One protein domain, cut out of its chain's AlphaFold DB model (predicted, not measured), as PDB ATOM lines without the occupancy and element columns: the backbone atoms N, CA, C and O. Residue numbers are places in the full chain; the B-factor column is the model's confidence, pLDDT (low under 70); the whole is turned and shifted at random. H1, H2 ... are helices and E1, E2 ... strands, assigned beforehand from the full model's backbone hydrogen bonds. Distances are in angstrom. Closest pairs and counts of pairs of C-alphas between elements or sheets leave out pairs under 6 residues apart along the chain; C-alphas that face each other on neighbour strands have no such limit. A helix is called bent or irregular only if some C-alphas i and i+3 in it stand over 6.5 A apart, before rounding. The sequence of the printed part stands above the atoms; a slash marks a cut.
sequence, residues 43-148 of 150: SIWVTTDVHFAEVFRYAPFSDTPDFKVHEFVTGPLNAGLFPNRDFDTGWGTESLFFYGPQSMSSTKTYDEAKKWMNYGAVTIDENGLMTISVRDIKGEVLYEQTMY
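Overview. This is residues 43 to 148 of the 150 residues of the protein "PhoD domain-containing protein" of hydrothermal vent metagenome (UniProt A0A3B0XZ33). Two small sheets sit partly face to face as a loose-edged sandwich, E1 E3 E2 E4 in one layer and E5 E6 E7 in the other, their strands crossed at 35 degrees. The short helix H1 lies off one end of the sandwich, where the chain passes from the first sheet to the second, and the long link from E3 to E4 swings toward that end before folding back to E4. The printed part has 106 residues, with four strands, then H1, then three strands; the first sheet is mixed, the second antiparallel. The class is mostly strand, though under half of the residues are in named elements. The whole is flat, spanning 47 by 37 by 18 A, and only just compact, close to loose, with a radius of gyration of the C-alphas of 15.1 A.

Along the chain. E1, residues 44 to 47, begins at C-alpha 44 (57.427, -27.642, 13.378) and is 9.9 A long. E2, residues 53 to 58, is 16.5 A long, E3, residues 69 to 73, 12.9 A, and E4, residues 94 to 99, 14.8 A. H1, residues 110 to 116, begins at (30.309, -25.301, -2.380) and is 10.3 A long; it is irregular, but only just, with C-alphas 112 and 115 6.8 A apart. E5, residues 118 to 124, is 20.2 A long, E6, residues 130 to 136, 19.7 A, and E7, residues 141 to 147, 16.5 A, ending at (63.904, -25.247, 8.168).

Arrangement. In the first sheet, E1 is an edge strand parallel to E3, with N 45 and O 70 2.8 A apart. E3 and E2 form an antiparallel hairpin, with N 56 and O 71 at 2.9 A. E2 is antiparallel to the edge strand E4, with N 55 and O 97 at 2.8 A. The second sheet is a meander, each strand the antiparallel neighbour of the one before: N 121 and O 133 of the hairpin E5 and E6 are 2.9 A apart, and N 134 and O 143 of the hairpin E6 and E7 2.8 A. The facing parts of the two sheets are 9.9 A centre to centre. Their closest C-alphas include Ala 53 of E2 and Asn 118 of E5, 7.2 A, and Phe 97 of E4 and Tyr 143 of E7, 7.3 A. H1 is not on either sheet, only just so for E5 E6 E7; its closest C-alpha to E4 is Trp 116, 6.5 A from Tyr 99. In H1, 1 of 3 O i to N i+4 pairs and 2 of 4 O i to N i+3 pairs are within hydrogen-bond range.

Size, cuts and confidence. The C-alphas farthest apart, those of Asp 63 and Thr 109, are 48.8 A from each other. The printed part has no cut. The link from E3 to E4, 20 residues, is long. Mean pLDDT of the printed part is 89.6; residues 76 to 79 are under 70.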
ATOM      1  N   SER A  43      61.618 -26.863  15.824       92.69
ATOM      2  CA  SER A  43      60.326 -27.563  15.914       92.69
ATOM      3  C   SER A  43      59.254 -26.999  14.966       92.69
ATOM      4  O   SER A  43      58.897 -25.820  15.049       92.69
ATOM      5  N   ILE A  44      58.674 -27.873  14.132       93.25
ATOM      6  CA  ILE A  44      57.427 -27.642  13.378       93.25
ATOM      7  C   ILE A  44      56.332 -28.549  13.925       93.25
ATOM      8  O   ILE A  44      56.524 -29.759  14.051       93.25
ATOM      9  N   TRP A  45      55.167 -27.980  14.209       95.12
ATOM     10  CA  TRP A  45      53.966 -28.722  14.573       95.12
ATOM     11  C   TRP A  45      52.997 -28.739  13.398       95.12
ATOM     12  O   TRP A  45      52.828 -27.737  12.705       95.12
ATOM     13  N   VAL A  46      52.372 -29.889  13.160       93.88
ATOM     14  CA  VAL A  46      51.380 -30.064  12.096       93.88
ATOM     15  C   VAL A  46      50.036 -30.337  12.738       93.88
ATOM     16  O   VAL A  46      49.870 -31.332  13.444       93.88
ATOM     17  N   THR A  47      49.073 -29.474  12.438       91.62
ATOM     18  CA  THR A  47      47.715 -29.562  12.962       91.62
ATOM     19  C   THR A  47      46.729 -29.686  11.810       91.62
ATOM     20  O   THR A  47      46.818 -29.005  10.788       91.62
ATOM     21  N   THR A  48      45.780 -30.600  11.965       86.56
ATOM     22  CA  THR A  48      44.722 -30.890  10.990       86.56
ATOM     23  C   THR A  48      43.363 -30.954  11.696       86.56
ATOM     24  O   THR A  48      43.266 -30.557  12.862       86.56
ATOM     25  N   ASP A  49      42.316 -31.427  11.009       82.81
ATOM     26  CA  ASP A  49      40.936 -31.523  11.526       82.81
ATOM     27  C   ASP A  49      40.316 -30.152  11.879       82.81
ATOM     28  O   ASP A  49      39.497 -29.997  12.781       82.81
ATOM     29  N   VAL A  50      40.744 -29.101  11.183       79.31
ATOM     30  CA  VAL A  50      40.217 -27.742  11.346       79.31
ATOM     31  C   VAL A  50      39.598 -27.249  10.044       79.31
ATOM     32  O   VAL A  50      39.631 -27.920   9.023       79.31
ATOM     33  N   HIS A  51      39.013 -26.057  10.065       85.81
ATOM     34  CA  HIS A  51      38.189 -25.592   8.955       85.81
ATOM     35  C   HIS A  51      38.928 -24.708   7.944       85.81
ATOM     36  O   HIS A  51      38.449 -24.537   6.826       85.81
ATOM     37  N   PHE A  52      40.083 -24.157   8.322       86.81
ATOM     38  CA  PHE A  52      40.871 -23.210   7.528       86.81
ATOM     39  C   PHE A  52      42.352 -23.449   7.760       86.81
ATOM     40  O   PHE A  52      42.718 -24.013   8.790       86.81
ATOM     41  N   ALA A  53      43.189 -23.001   6.824       92.38
ATOM     42  CA  ALA A  53      44.615 -22.991   7.106       92.38
ATOM     43  C   ALA A  53      44.990 -21.762   7.926       92.38
ATOM     44  O   ALA A  53      44.494 -20.661   7.677       92.38
ATOM     45  N   GLU A  54      45.892 -21.972   8.869       93.19
ATOM     46  CA  GLU A  54      46.473 -20.943   9.712       93.19
ATOM     47  C   GLU A  54      47.926 -21.328  10.011       93.19
ATOM     48  O   GLU A  54      48.242 -22.513  10.136       93.19
ATOM     49  N   VAL A  55      48.830 -20.358  10.092       96.00
ATOM     50  CA  VAL A  55      50.210 -20.610  10.518       96.00
ATOM     51  C   VAL A  55      50.498 -19.749  11.725       96.00
ATOM     52  O   VAL A  55      50.448 -18.523  11.637       96.00
ATOM     53  N   PHE A  56      50.825 -20.391  12.840       95.88
ATOM     54  CA  PHE A  56      51.174 -19.714  14.078       95.88
ATOM     55  C   PHE A  56      52.668 -19.785  14.357       95.88
ATOM     56  O   PHE A  56      53.341 -20.758  14.016       95.88
ATOM     57  N   ARG A  57      53.166 -18.770  15.060       96.12
ATOM     58  CA  ARG A  57      54.465 -18.797  15.729       96.12
ATOM     59  C   ARG A  57      54.292 -18.534  17.213       96.12
ATOM     60  O   ARG A  57      53.715 -17.518  17.586       96.12
ATOM     61  N   TYR A  58      54.844 -19.409  18.040       95.38
ATOM     62  CA  TYR A  58      54.897 -19.256  19.490       95.38
ATOM     63  C   TYR A  58      56.272 -18.759  19.926       95.38
ATOM     64  O   TYR A  58      57.291 -19.223  19.412       95.38
ATOM     65  N   ALA A  59      56.287 -17.849  20.898       95.50
ATOM     66  CA  ALA A  59      57.488 -17.340  21.556       95.50
ATOM     67  C   ALA A  59      57.231 -17.272  23.077       95.50
ATOM     68  O   ALA A  59      57.040 -16.188  23.634       95.50
ATOM     69  N   PRO A  60      57.153 -18.436  23.752       93.56
ATOM     70  CA  PRO A  60      56.600 -18.540  25.105       93.56
ATOM     71  C   PRO A  60      57.528 -18.022  26.216       93.56
ATOM     72  O   PRO A  60      57.082 -17.853  27.351       93.56
ATOM     73  N   PHE A  61      58.809 -17.779  25.921       94.75
ATOM     74  CA  PHE A  61      59.831 -17.462  26.916       94.75
ATOM     75  C   PHE A  61      60.540 -16.143  26.595       94.75
ATOM     76  O   PHE A  61      61.170 -15.994  25.551       94.75
ATOM     77  N   SER A  62      60.466 -15.172  27.508       92.69
ATOM     78  CA  SER A  62      61.098 -13.857  27.329       92.69
ATOM     79  C   SER A  62      62.608 -13.856  27.586       92.69
ATOM     80  O   SER A  62      63.312 -12.988  27.076       92.69
ATOM     81  N   ASP A  63      63.108 -14.815  28.364       94.31
ATOM     82  CA  ASP A  63      64.530 -15.017  28.663       94.31
ATOM     83  C   ASP A  63      65.276 -15.775  27.552       94.31
ATOM     84  O   ASP A  63      66.501 -15.706  27.472       94.31
ATOM     85  N   THR A  64      64.540 -16.458  26.672       93.06
ATOM     86  CA  THR A  64      65.056 -17.227  25.530       93.06
ATOM     87  C   THR A  64      64.314 -16.840  24.241       93.06
ATOM     88  O   THR A  64      63.631 -17.666  23.642       93.06
ATOM     89  N   PRO A  65      64.441 -15.579  23.776       91.31
ATOM     90  CA  PRO A  65      63.629 -15.031  22.680       91.31
ATOM     91  C   PRO A  65      63.856 -15.703  21.315       91.31
ATOM     92  O   PRO A  65      63.044 -15.539  20.398       91.31
ATOM     93  N   ASP A  66      64.956 -16.440  21.167       91.62
ATOM     94  CA  ASP A  66      65.260 -17.208  19.961       91.62
ATOM     95  C   ASP A  66      64.514 -18.551  19.917       91.62
ATOM     96  O   ASP A  66      64.306 -19.084  18.827       91.62
ATOM     97  N   PHE A  67      64.039 -19.065  21.062       95.19
ATOM     98  CA  PHE A  67      63.204 -20.264  21.105       95.19
ATOM     99  C   PHE A  67      61.827 -19.963  20.509       95.19
ATOM    100  O   PHE A  67      61.023 -19.213  21.074       95.19
ATOM    101  N   LYS A  68      61.555 -20.560  19.348       94.94
ATOM    102  CA  LYS A  68      60.313 -20.379  18.598       94.94
ATOM    103  C   LYS A  68      59.800 -21.721  18.113       94.94
ATOM    104  O   LYS A  68      60.565 -22.559  17.654       94.94
ATOM    105  N   VAL A  69      58.485 -21.886  18.146       95.38
ATOM    106  CA  VAL A  69      57.801 -23.051  17.573       95.38
ATOM    107  C   VAL A  69      56.835 -22.555  16.511       95.38
ATOM    108  O   VAL A  69      56.114 -21.587  16.755       95.38
ATOM    109  N   HIS A  70      56.817 -23.199  15.344       95.50
ATOM    110  CA  HIS A  70      55.854 -22.881  14.289       95.50
ATOM    111  C   HIS A  70      54.826 -24.000  14.176       95.50
ATOM    112  O   HIS A  70      55.192 -25.170  14.108       95.50
ATOM    113  N   GLU A  71      53.547 -23.646  14.131       95.62
ATOM    114  CA  GLU A  71      52.455 -24.590  13.907       95.62
ATOM    115  C   GLU A  71      51.801 -24.306  12.560       95.62
ATOM    116  O   GLU A  71      51.346 -23.195  12.294       95.62
ATOM    117  N   PHE A  72      51.743 -25.333  11.719       95.88
ATOM    118  CA  PHE A  72      51.058 -25.316  10.438       95.88
ATOM    119  C   PHE A  72      49.735 -26.041  10.583       95.88
ATOM    120  O   PHE A  72      49.663 -27.271  10.639       95.88
ATOM    121  N   VAL A  73      48.677 -25.249  10.612       92.81
ATOM    122  CA  VAL A  73      47.309 -25.717  10.641       92.81
ATOM    123  C   VAL A  73      46.826 -25.809   9.193       92.81
ATOM    124  O   VAL A  73      46.787 -24.804   8.486       92.81
ATOM    125  N   THR A  74      46.475 -27.005   8.715       89.81
ATOM    126  CA  THR A  74      46.040 -27.211   7.320       89.81
ATOM    127  C   THR A  74      44.863 -28.172   7.199       89.81
ATOM    128  O   THR A  74      44.683 -29.078   8.017       89.81
ATOM    129  N   GLY A  75      44.094 -27.999   6.119       76.00
ATOM    130  CA  GLY A  75      43.124 -28.984   5.656       76.00
ATOM    131  C   GLY A  75      41.661 -28.590   5.814       76.00
ATOM    132  O   GLY A  75      41.037 -28.932   6.806       76.00
ATOM    133  N   PRO A  76      41.048 -28.080   4.742       67.88
ATOM    134  CA  PRO A  76      39.669 -28.403   4.478       67.88
ATOM    135  C   PRO A  76      39.594 -29.028   3.094       67.88
ATOM    136  O   PRO A  76      39.332 -28.374   2.094       67.88
ATOM    137  N   LEU A  77      39.789 -30.340   3.044       65.00
ATOM    138  CA  LEU A  77      39.033 -31.162   2.115       65.00
ATOM    139  C   LEU A  77      37.786 -31.583   2.903       65.00
ATOM    140  O   LEU A  77      37.828 -32.584   3.611       65.00
ATOM    141  N   ASN A  78      36.701 -30.797   2.796       60.28
ATOM    142  CA  ASN A  78      35.348 -31.038   3.356       60.28
ATOM    143  C   ASN A  78      34.951 -30.388   4.709       60.28
ATOM    144  O   ASN A  78      34.070 -30.914   5.387       60.28
ATOM    145  N   ALA A  79      35.497 -29.226   5.089       67.81
ATOM    146  CA  ALA A  79      35.064 -28.512   6.304       67.81
ATOM    147  C   ALA A  79      34.040 -27.380   6.043       67.81
ATOM    148  O   ALA A  79      33.925 -26.857   4.932       67.81
ATOM    149  N   GLY A  80      33.287 -26.989   7.078       74.06
ATOM    150  CA  GLY A  80      32.326 -25.875   7.027       74.06
ATOM    151  C   GLY A  80      32.982 -24.486   7.094       74.06
ATOM    152  O   GLY A  80      34.075 -24.337   7.627       74.06
ATOM    153  N   LEU A  81      32.306 -23.445   6.592       77.50
ATOM    154  CA  LEU A  81      32.894 -22.113   6.369       77.50
ATOM    155  C   LEU A  81      32.454 -21.058   7.400       77.50
ATOM    156  O   LEU A  81      31.718 -20.123   7.088       77.50
ATOM    157  N   PHE A  82      32.914 -21.200   8.637       81.06
ATOM    158  CA  PHE A  82      32.657 -20.265   9.733       81.06
ATOM    159  C   PHE A  82      33.971 -19.811  10.386       81.06
ATOM    160  O   PHE A  82      34.438 -20.435  11.335       81.06
ATOM    161  N   PRO A  83      34.613 -18.756   9.857       77.88
ATOM    162  CA  PRO A  83      35.916 -18.324  10.340       77.88
ATOM    163  C   PRO A  83      35.790 -17.746  11.750       77.88
ATOM    164  O   PRO A  83      34.976 -16.856  11.996       77.88
ATOM    165  N   ASN A  84      36.623 -18.246  12.655       79.19
ATOM    166  CA  ASN A  84      36.962 -17.595  13.909       79.19
ATOM    167  C   ASN A  84      38.438 -17.212  13.807       79.19
ATOM    168  O   ASN A  84      39.225 -18.007  13.308       79.19
ATOM    169  N   ARG A  85      38.798 -15.989  14.188       81.06
ATOM    170  CA  ARG A  85      40.181 -15.499  14.112       81.06
ATOM    171  C   ARG A  85      40.716 -15.030  15.458       81.06
ATOM    172  O   ARG A  85      41.831 -14.523  15.507       81.06
ATOM    173  N   ASP A  86      39.948 -15.202  16.525       82.88
ATOM    174  CA  ASP A  86      40.407 -14.890  17.869       82.88
ATOM    175  C   ASP A  86      41.273 -16.048  18.358       82.88
ATOM    176  O   ASP A  86      40.784 -17.167  18.445       82.88
ATOM    177  N   PHE A  87      42.535 -15.801  18.698       83.00
ATOM    178  CA  PHE A  87      43.463 -16.821  19.199       83.00
ATOM    179  C   PHE A  87      44.104 -16.393  20.519       83.00
ATOM    180  O   PHE A  87      44.093 -15.220  20.889       83.00
ATOM    181  N   ASP A  88      44.644 -17.360  21.260       80.62
ATOM    182  CA  ASP A  88      45.296 -17.101  22.543       80.62
ATOM    183  C   ASP A  88      46.690 -16.490  22.343       80.62
ATOM    184  O   ASP A  88      47.585 -17.122  21.778       80.62
ATOM    185  N   THR A  89      46.882 -15.267  22.836       84.12
ATOM    186  CA  THR A  89      48.150 -14.528  22.771       84.12
ATOM    187  C   THR A  89      49.071 -14.783  23.968       84.12
ATOM    188  O   THR A  89      50.179 -14.249  23.997       84.12
ATOM    189  N   GLY A  90      48.653 -15.577  24.962       84.25
ATOM    190  CA  GLY A  90      49.393 -15.821  26.207       84.25
ATOM    191  C   GLY A  90      50.782 -16.443  26.020       84.25
ATOM    192  O   GLY A  90      51.646 -16.282  26.878       84.25
ATOM    193  N   TRP A  91      51.029 -17.079  24.871       89.25
ATOM    194  CA  TRP A  91      52.292 -17.742  24.517       89.25
ATOM    195  C   TRP A  91      53.184 -16.924  23.574       89.25
ATOM    196  O   TRP A  91      54.025 -17.483  22.864       89.25
ATOM    197  N   GLY A  92      52.964 -15.606  23.495       91.00
ATOM    198  CA  GLY A  92      53.609 -14.771  22.477       91.00
ATOM    199  C   GLY A  92      53.192 -15.169  21.057       91.00
ATOM    200  O   GLY A  92      53.976 -15.020  20.123       91.00
ATOM    201  N   THR A  93      51.988 -15.736  20.920       92.00
ATOM    202  CA  THR A  93      51.456 -16.284  19.671       92.00
ATOM    203  C   THR A  93      51.264 -15.190  18.625       92.00
ATOM    204  O   THR A  93      50.582 -14.195  18.877       92.00
ATOM    205  N   GLU A  94      51.792 -15.411  17.426       94.44
ATOM    206  CA  GLU A  94      51.539 -14.593  16.241       94.44
ATOM    207  C   GLU A  94      50.900 -15.443  15.135       94.44
ATOM    208  O   GLU A  94      51.404 -16.517  14.811       94.44
ATOM    209  N   SER A  95      49.811 -14.945  14.544       94.44
ATOM    210  CA  SER A  95      49.226 -15.454  13.296       94.44
ATOM    211  C   SER A  95      50.037 -14.908  12.119       94.44
ATOM    212  O   SER A  95      50.012 -13.710  11.836       94.44
ATOM    213  N   LEU A  96      50.795 -15.781  11.457       96.56
ATOM    214  CA  LEU A  96      51.643 -15.445  10.313       96.56
ATOM    215  C   LEU A  96      50.892 -15.541   8.983       96.56
ATOM    216  O   LEU A  96      51.264 -14.880   8.012       96.56
ATOM    217  N   PHE A  97      49.858 -16.379   8.918       95.69
ATOM    218  CA  PHE A  97      49.115 -16.631   7.693       95.69
ATOM    219  C   PHE A  97      47.738 -17.200   7.999       95.69
ATOM    220  O   PHE A  97      47.647 -18.187   8.709       95.69
ATOM    221  N   PHE A  98      46.693 -16.662   7.370       92.94
ATOM    222  CA  PHE A  98      45.335 -17.204   7.423       92.94
ATOM    223  C   PHE A  98      44.799 -17.406   6.009       92.94
ATOM    224  O   PHE A  98      44.825 -16.478   5.194       92.94
ATOM    225  N   TYR A  99      44.231 -18.580   5.736       92.00
ATOM    226  CA  TYR A  99      43.546 -18.867   4.480       92.00
ATOM    227  C   TYR A  99      42.136 -19.389   4.714       92.00
ATOM    228  O   TYR A  99      41.894 -20.584   4.902       92.00
ATOM    229  N   GLY A 100      41.190 -18.460   4.654       89.62
ATOM    230  CA  GLY A 100      39.774 -18.731   4.818       89.62
ATOM    231  C   GLY A 100      38.905 -17.545   4.391       89.62
ATOM    232  O   GLY A 100      39.417 -16.496   3.980       89.62
ATOM    233  N   PRO A 101      37.574 -17.700   4.444       87.38
ATOM    234  CA  PRO A 101      36.634 -16.612   4.229       87.38
ATOM    235  C   PRO A 101      36.768 -15.551   5.326       87.38
ATOM    236  O   PRO A 101      37.205 -15.834   6.437       87.38
ATOM    237  N   GLN A 102      36.352 -14.318   5.028       84.62
ATOM    238  CA  GLN A 102      36.365 -13.225   6.012       84.62
ATOM    239  C   GLN A 102      35.161 -13.274   6.962       84.62
ATOM    240  O   GLN A 102      35.196 -12.692   8.041       84.62
ATOM    241  N   SER A 103      34.081 -13.950   6.564       84.75
ATOM    242  CA  SER A 103      32.850 -14.070   7.346       84.75
ATOM    243  C   SER A 103      32.044 -15.310   6.948       84.75
ATOM    244  O   SER A 103      32.186 -15.823   5.837       84.75
ATOM    245  N   MET A 104      31.106 -15.730   7.805       79.50
ATOM    246  CA  MET A 104      30.129 -16.787   7.481       79.50
ATOM    247  C   MET A 104      29.266 -16.467   6.250       79.50
ATOM    248  O   MET A 104      28.784 -17.368   5.574       79.50
ATOM    249  N   SER A 105      29.062 -15.184   5.938       81.00
ATOM    250  CA  SER A 105      28.266 -14.741   4.789       81.00
ATOM    251  C   SER A 105      29.044 -14.707   3.470       81.00
ATOM    252  O   SER A 105      28.462 -14.381   2.437       81.00
ATOM    253  N   SER A 106      30.341 -15.036   3.485       79.81
ATOM    254  CA  SER A 106      31.232 -14.908   2.322       79.81
ATOM    255  C   SER A 106      30.923 -15.885   1.181       79.81
ATOM    256  O   SER A 106      31.463 -15.731   0.087       79.81
ATOM    257  N   THR A 107      30.124 -16.923   1.428       77.56
ATOM    258  CA  THR A 107      29.862 -18.007   0.470       77.56
ATOM    259  C   THR A 107      28.511 -18.634   0.783       77.56
ATOM    260  O   THR A 107      28.187 -18.844   1.952       77.56
ATOM    261  N   LYS A 108      27.737 -18.966  -0.250       78.94
ATOM    262  CA  LYS A 108      26.448 -19.664  -0.121       78.94
ATOM    263  C   LYS A 108      26.459 -21.042  -0.776       78.94
ATOM    264  O   LYS A 108      25.509 -21.802  -0.598       78.94
ATOM    265  N   THR A 109      27.505 -21.359  -1.538       85.00
ATOM    266  CA  THR A 109      27.615 -22.602  -2.306       85.00
ATOM    267  C   THR A 109      28.987 -23.249  -2.145       85.00
ATOM    268  O   THR A 109      29.986 -22.585  -1.873       85.00
ATOM    269  N   TYR A 110      29.046 -24.563  -2.367       82.31
ATOM    270  CA  TYR A 110      30.309 -25.301  -2.380       82.31
ATOM    271  C   TYR A 110      31.271 -24.802  -3.471       82.31
ATOM    272  O   TYR A 110      32.475 -24.734  -3.244       82.31
ATOM    273  N   ASP A 111      30.765 -24.400  -4.639       86.88
ATOM    274  CA  ASP A 111      31.618 -23.915  -5.729       86.88
ATOM    275  C   ASP A 111      32.324 -22.597  -5.386       86.88
ATOM    276  O   ASP A 111      33.507 -22.441  -5.682       86.88
ATOM    277  N   GLU A 112      31.646 -21.683  -4.689       86.25
ATOM    278  CA  GLU A 112      32.264 -20.460  -4.158       86.25
ATOM    279  C   GLU A 112      33.298 -20.764  -3.063       86.25
ATOM    280  O   GLU A 112      34.283 -20.033  -2.912       86.25
ATOM    281  N   ALA A 113      33.087 -21.852  -2.315       85.50
ATOM    282  CA  ALA A 113      33.939 -22.298  -1.220       85.50
ATOM    283  C   ALA A 113      35.255 -22.941  -1.676       85.50
ATOM    284  O   ALA A 113      36.257 -22.847  -0.966       85.50
ATOM    285  N   LYS A 114      35.265 -23.582  -2.855       87.62
ATOM    286  CA  LYS A 114      36.399 -24.369  -3.379       87.62
ATOM    287  C   LYS A 114      37.734 -23.638  -3.334       87.62
ATOM    288  O   LYS A 114      38.756 -24.273  -3.111       87.62
ATOM    289  N   LYS A 115      37.734 -22.318  -3.524       88.12
ATOM    290  CA  LYS A 115      38.964 -21.521  -3.504       88.12
ATOM    291  C   LYS A 115      39.706 -21.595  -2.166       88.12
ATOM    292  O   LYS A 115      40.920 -21.508  -2.183       88.12
ATOM    293  N   TRP A 116      39.015 -21.785  -1.038       89.75
ATOM    294  CA  TRP A 116      39.646 -21.875   0.288       89.75
ATOM    295  C   TRP A 116      40.060 -23.295   0.691       89.75
ATOM    296  O   TRP A 116      40.725 -23.478   1.712       89.75
ATOM    297  N   MET A 117      39.685 -24.294  -0.110       90.06
ATOM    298  CA  MET A 117      40.106 -25.675   0.094       90.06
ATOM    299  C   MET A 117      41.627 -25.757  -0.097       90.06
ATOM    300  O   MET A 117      42.180 -25.170  -1.030       90.06
ATOM    301  N   ASN A 118      42.303 -26.435   0.824       92.25
ATOM    302  CA  ASN A 118      43.760 -26.470   0.902       92.25
ATOM    303  C   ASN A 118      44.255 -27.763   1.557       92.25
ATOM    304  O   ASN A 118      43.474 -28.508   2.155       92.25
ATOM    305  N   TYR A 119      45.555 -28.008   1.447       93.00
ATOM    306  CA  TYR A 119      46.254 -29.085   2.138       93.00
ATOM    307  C   TYR A 119      47.678 -28.660   2.514       93.00
ATOM    308  O   TYR A 119      48.247 -27.743   1.920       93.00
ATOM    309  N   GLY A 120      48.251 -29.331   3.513       93.81
ATOM    310  CA  GLY A 120      49.656 -29.189   3.881       93.81
ATOM    311  C   GLY A 120      50.547 -30.159   3.107       93.81
ATOM    312  O   GLY A 120      50.157 -31.300   2.858       93.81
ATOM    313  N   ALA A 121      51.752 -29.726   2.748       95.38
ATOM    314  CA  ALA A 121      52.773 -30.584   2.156       95.38
ATOM    315  C   ALA A 121      54.130 -30.332   2.814       95.38
ATOM    316  O   ALA A 121      54.534 -29.179   2.972       95.38
ATOM    317  N   VAL A 122      54.829 -31.416   3.153       96.25
ATOM    318  CA  VAL A 122      56.191 -31.396   3.695       96.25
ATOM    319  C   VAL A 122      57.110 -32.133   2.732       96.25
ATOM    320  O   VAL A 122      56.808 -33.250   2.312       96.25
ATOM    321  N   THR A 123      58.238 -31.516   2.400       96.94
ATOM    322  CA  THR A 123      59.333 -32.132   1.650       96.94
ATOM    323  C   THR A 123      60.597 -32.072   2.487       96.94
ATOM    324  O   THR A 123      60.867 -31.048   3.107       96.94
ATOM    325  N   ILE A 124      61.370 -33.153   2.499       96.19
ATOM    326  CA  ILE A 124      62.690 -33.205   3.130       96.19
ATOM    327  C   ILE A 124      63.661 -33.700   2.066       96.19
ATOM    328  O   ILE A 124      63.396 -34.729   1.441       96.19
ATOM    329  N   ASP A 125      64.730 -32.948   1.818       96.38
ATOM    330  CA  ASP A 125      65.755 -33.341   0.854       96.38
ATOM    331  C   ASP A 125      66.807 -34.287   1.467       96.38
ATOM    332  O   ASP A 125      66.761 -34.644   2.646       96.38
ATOM    333  N   GLU A 126      67.772 -34.713   0.652       96.56
ATOM    334  CA  GLU A 126      68.859 -35.603   1.079       96.56
ATOM    335  C   GLU A 126      69.799 -34.994   2.133       96.56
ATOM    336  O   GLU A 126      70.478 -35.732   2.845       96.56
ATOM    337  N   ASN A 127      69.816 -33.665   2.263       94.81
ATOM    338  CA  ASN A 127      70.608 -32.934   3.250       94.81
ATOM    339  C   ASN A 127      69.827 -32.687   4.550       94.81
ATOM    340  O   ASN A 127      70.361 -32.079   5.475       94.81
ATOM    341  N   GLY A 128      68.571 -33.140   4.631       92.81
ATOM    342  CA  GLY A 128      67.693 -32.901   5.772       92.81
ATOM    343  C   GLY A 128      67.041 -31.518   5.775       92.81
ATOM    344  O   GLY A 128      66.449 -31.142   6.786       92.81
ATOM    345  N   LEU A 129      67.116 -30.761   4.675       95.56
ATOM    346  CA  LEU A 129      66.407 -29.492   4.537       95.56
ATOM    347  C   LEU A 129      64.907 -29.775   4.441       95.56
ATOM    348  O   LEU A 129      64.446 -30.400   3.484       95.56
ATOM    349  N   MET A 130      64.145 -29.316   5.432       95.88
ATOM    350  CA  MET A 130      62.698 -29.493   5.474       95.88
ATOM    351  C   MET A 130      62.001 -28.230   4.970       95.88
ATOM    352  O   MET A 130      62.196 -27.150   5.518       95.88
ATOM    353  N   THR A 131      61.107 -28.374   3.997       97.31
ATOM    354  CA  THR A 131      60.174 -27.320   3.581       97.31
ATOM    355  C   THR A 131      58.752 -27.777   3.859       97.31
ATOM    356  O   THR A 131      58.326 -28.833   3.391       97.31
ATOM    357  N   ILE A 132      58.004 -26.976   4.613       97.31
ATOM    358  CA  ILE A 132      56.574 -27.167   4.858       97.31
ATOM    359  C   ILE A 132      55.787 -26.061   4.151       97.31
ATOM    360  O   ILE A 132      56.202 -24.904   4.133       97.31
ATOM    361  N   SER A 133      54.657 -26.416   3.541       97.31
ATOM    362  CA  SER A 133      53.836 -25.497   2.750       97.31
ATOM    363  C   SER A 133      52.340 -25.728   2.941       97.31
ATOM    364  O   SER A 133      51.897 -26.863   3.117       97.31
ATOM    365  N   VAL A 134      51.567 -24.646   2.855       96.31
ATOM    366  CA  VAL A 134      50.115 -24.660   2.658       96.31
ATOM    367  C   VAL A 134      49.846 -24.475   1.170       96.31
ATOM    368  O   VAL A 134      50.372 -23.542   0.560       96.31
ATOM    369  N   ARG A 135      49.027 -25.347   0.579       95.62
ATOM    370  CA  ARG A 135      48.739 -25.354  -0.860       95.62
ATOM    371  C   ARG A 135      47.253 -25.335  -1.149       95.62
ATOM    372  O   ARG A 135      46.480 -25.948  -0.417       95.62
ATOM    373  N   ASP A 136      46.856 -24.658  -2.219       93.25
ATOM    374  CA  ASP A 136      45.477 -24.714  -2.705       93.25
ATOM    375  C   ASP A 136      45.167 -26.064  -3.387       93.25
ATOM    376  O   ASP A 136      46.041 -26.908  -3.575       93.25
ATOM    377  N   ILE A 137      43.917 -26.284  -3.802       90.44
ATOM    378  CA  ILE A 137      43.510 -27.526  -4.494       90.44
ATOM    379  C   ILE A 137      44.194 -27.773  -5.847       90.44
ATOM    380  O   ILE A 137      44.079 -28.874  -6.384       90.44
ATOM    381  N   LYS A 138      44.851 -26.767  -6.432       93.25
ATOM    382  CA  LYS A 138      45.622 -26.901  -7.674       93.25
ATOM    383  C   LYS A 138      47.088 -27.242  -7.393       93.25
ATOM    384  O   LYS A 138      47.817 -27.550  -8.330       93.25
ATOM    385  N   GLY A 139      47.492 -27.233  -6.123       93.88
ATOM    386  CA  GLY A 139      48.852 -27.487  -5.667       93.88
ATOM    387  C   GLY A 139      49.736 -26.243  -5.624       93.88
ATOM    388  O   GLY A 139      50.925 -26.372  -5.315       93.88
ATOM    389  N   GLU A 140      49.175 -25.060  -5.883       96.50
ATOM    390  CA  GLU A 140      49.901 -23.793  -5.812       96.50
ATOM    391  C   GLU A 140      50.254 -23.466  -4.362       96.50
ATOM    392  O   GLU A 140      49.453 -23.683  -3.449       96.50
ATOM    393  N   VAL A 141      51.462 -22.944  -4.143       97.69
ATOM    394  CA  VAL A 141      51.936 -22.569  -2.805       97.69
ATOM    395  C   VAL A 141      51.261 -21.274  -2.369       97.69
ATOM    396  O   VAL A 141      51.381 -20.245  -3.029       97.69
ATOM    397  N   LEU A 142      50.574 -21.326  -1.230       96.44
ATOM    398  CA  LEU A 142      49.958 -20.162  -0.592       96.44
ATOM    399  C   LEU A 142      50.859 -19.569   0.495       96.44
ATOM    400  O   LEU A 142      50.903 -18.354   0.674       96.44
ATOM    401  N   TYR A 143      51.562 -20.437   1.219       97.69
ATOM    402  CA  TYR A 143      52.527 -20.087   2.253       97.69
ATOM    403  C   TYR A 143      53.542 -21.221   2.387       97.69
ATOM    404  O   TYR A 143      53.164 -22.389   2.292       97.69
ATOM    405  N   GLU A 144      54.808 -20.904   2.637       97.38
ATOM    406  CA  GLU A 144      55.841 -21.904   2.888       97.38
ATOM    407  C   GLU A 144      56.906 -21.402   3.858       97.38
ATOM    408  O   GLU A 144      57.151 -20.202   3.984       97.38
ATOM    409  N   GLN A 145      57.553 -22.349   4.527       95.94
ATOM    410  CA  GLN A 145      58.702 -22.107   5.382       95.94
ATOM    411  C   GLN A 145      59.710 -23.236   5.208       95.94
ATOM    412  O   GLN A 145      59.342 -24.409   5.120       95.94
ATOM    413  N   THR A 146      60.987 -22.867   5.184       95.62
ATOM    414  CA  THR A 146      62.105 -23.809   5.122       95.62
ATOM    415  C   THR A 146      62.870 -23.791   6.438       95.62
ATOM    416  O   THR A 146      63.104 -22.730   7.016       95.62
ATOM    417  N   MET A 147      63.240 -24.978   6.902       91.69
ATOM    418  CA  MET A 147      63.904 -25.247   8.168       91.69
ATOM    419  C   MET A 147      65.174 -26.042   7.895       91.69
ATOM    420  O   MET A 147      65.156 -27.022   7.145       91.69
ATOM    421  N   TYR A 148      66.265 -25.611   8.514       90.81
ATOM    422  CA  TYR A 148      67.558 -26.270   8.403       90.81
ATOM    423  C   TYR A 148      67.720 -27.289   9.539       90.81
ATOM    424  O   TYR A 148      67.205 -27.058  10.639       90.81
TER     425      TYR A 148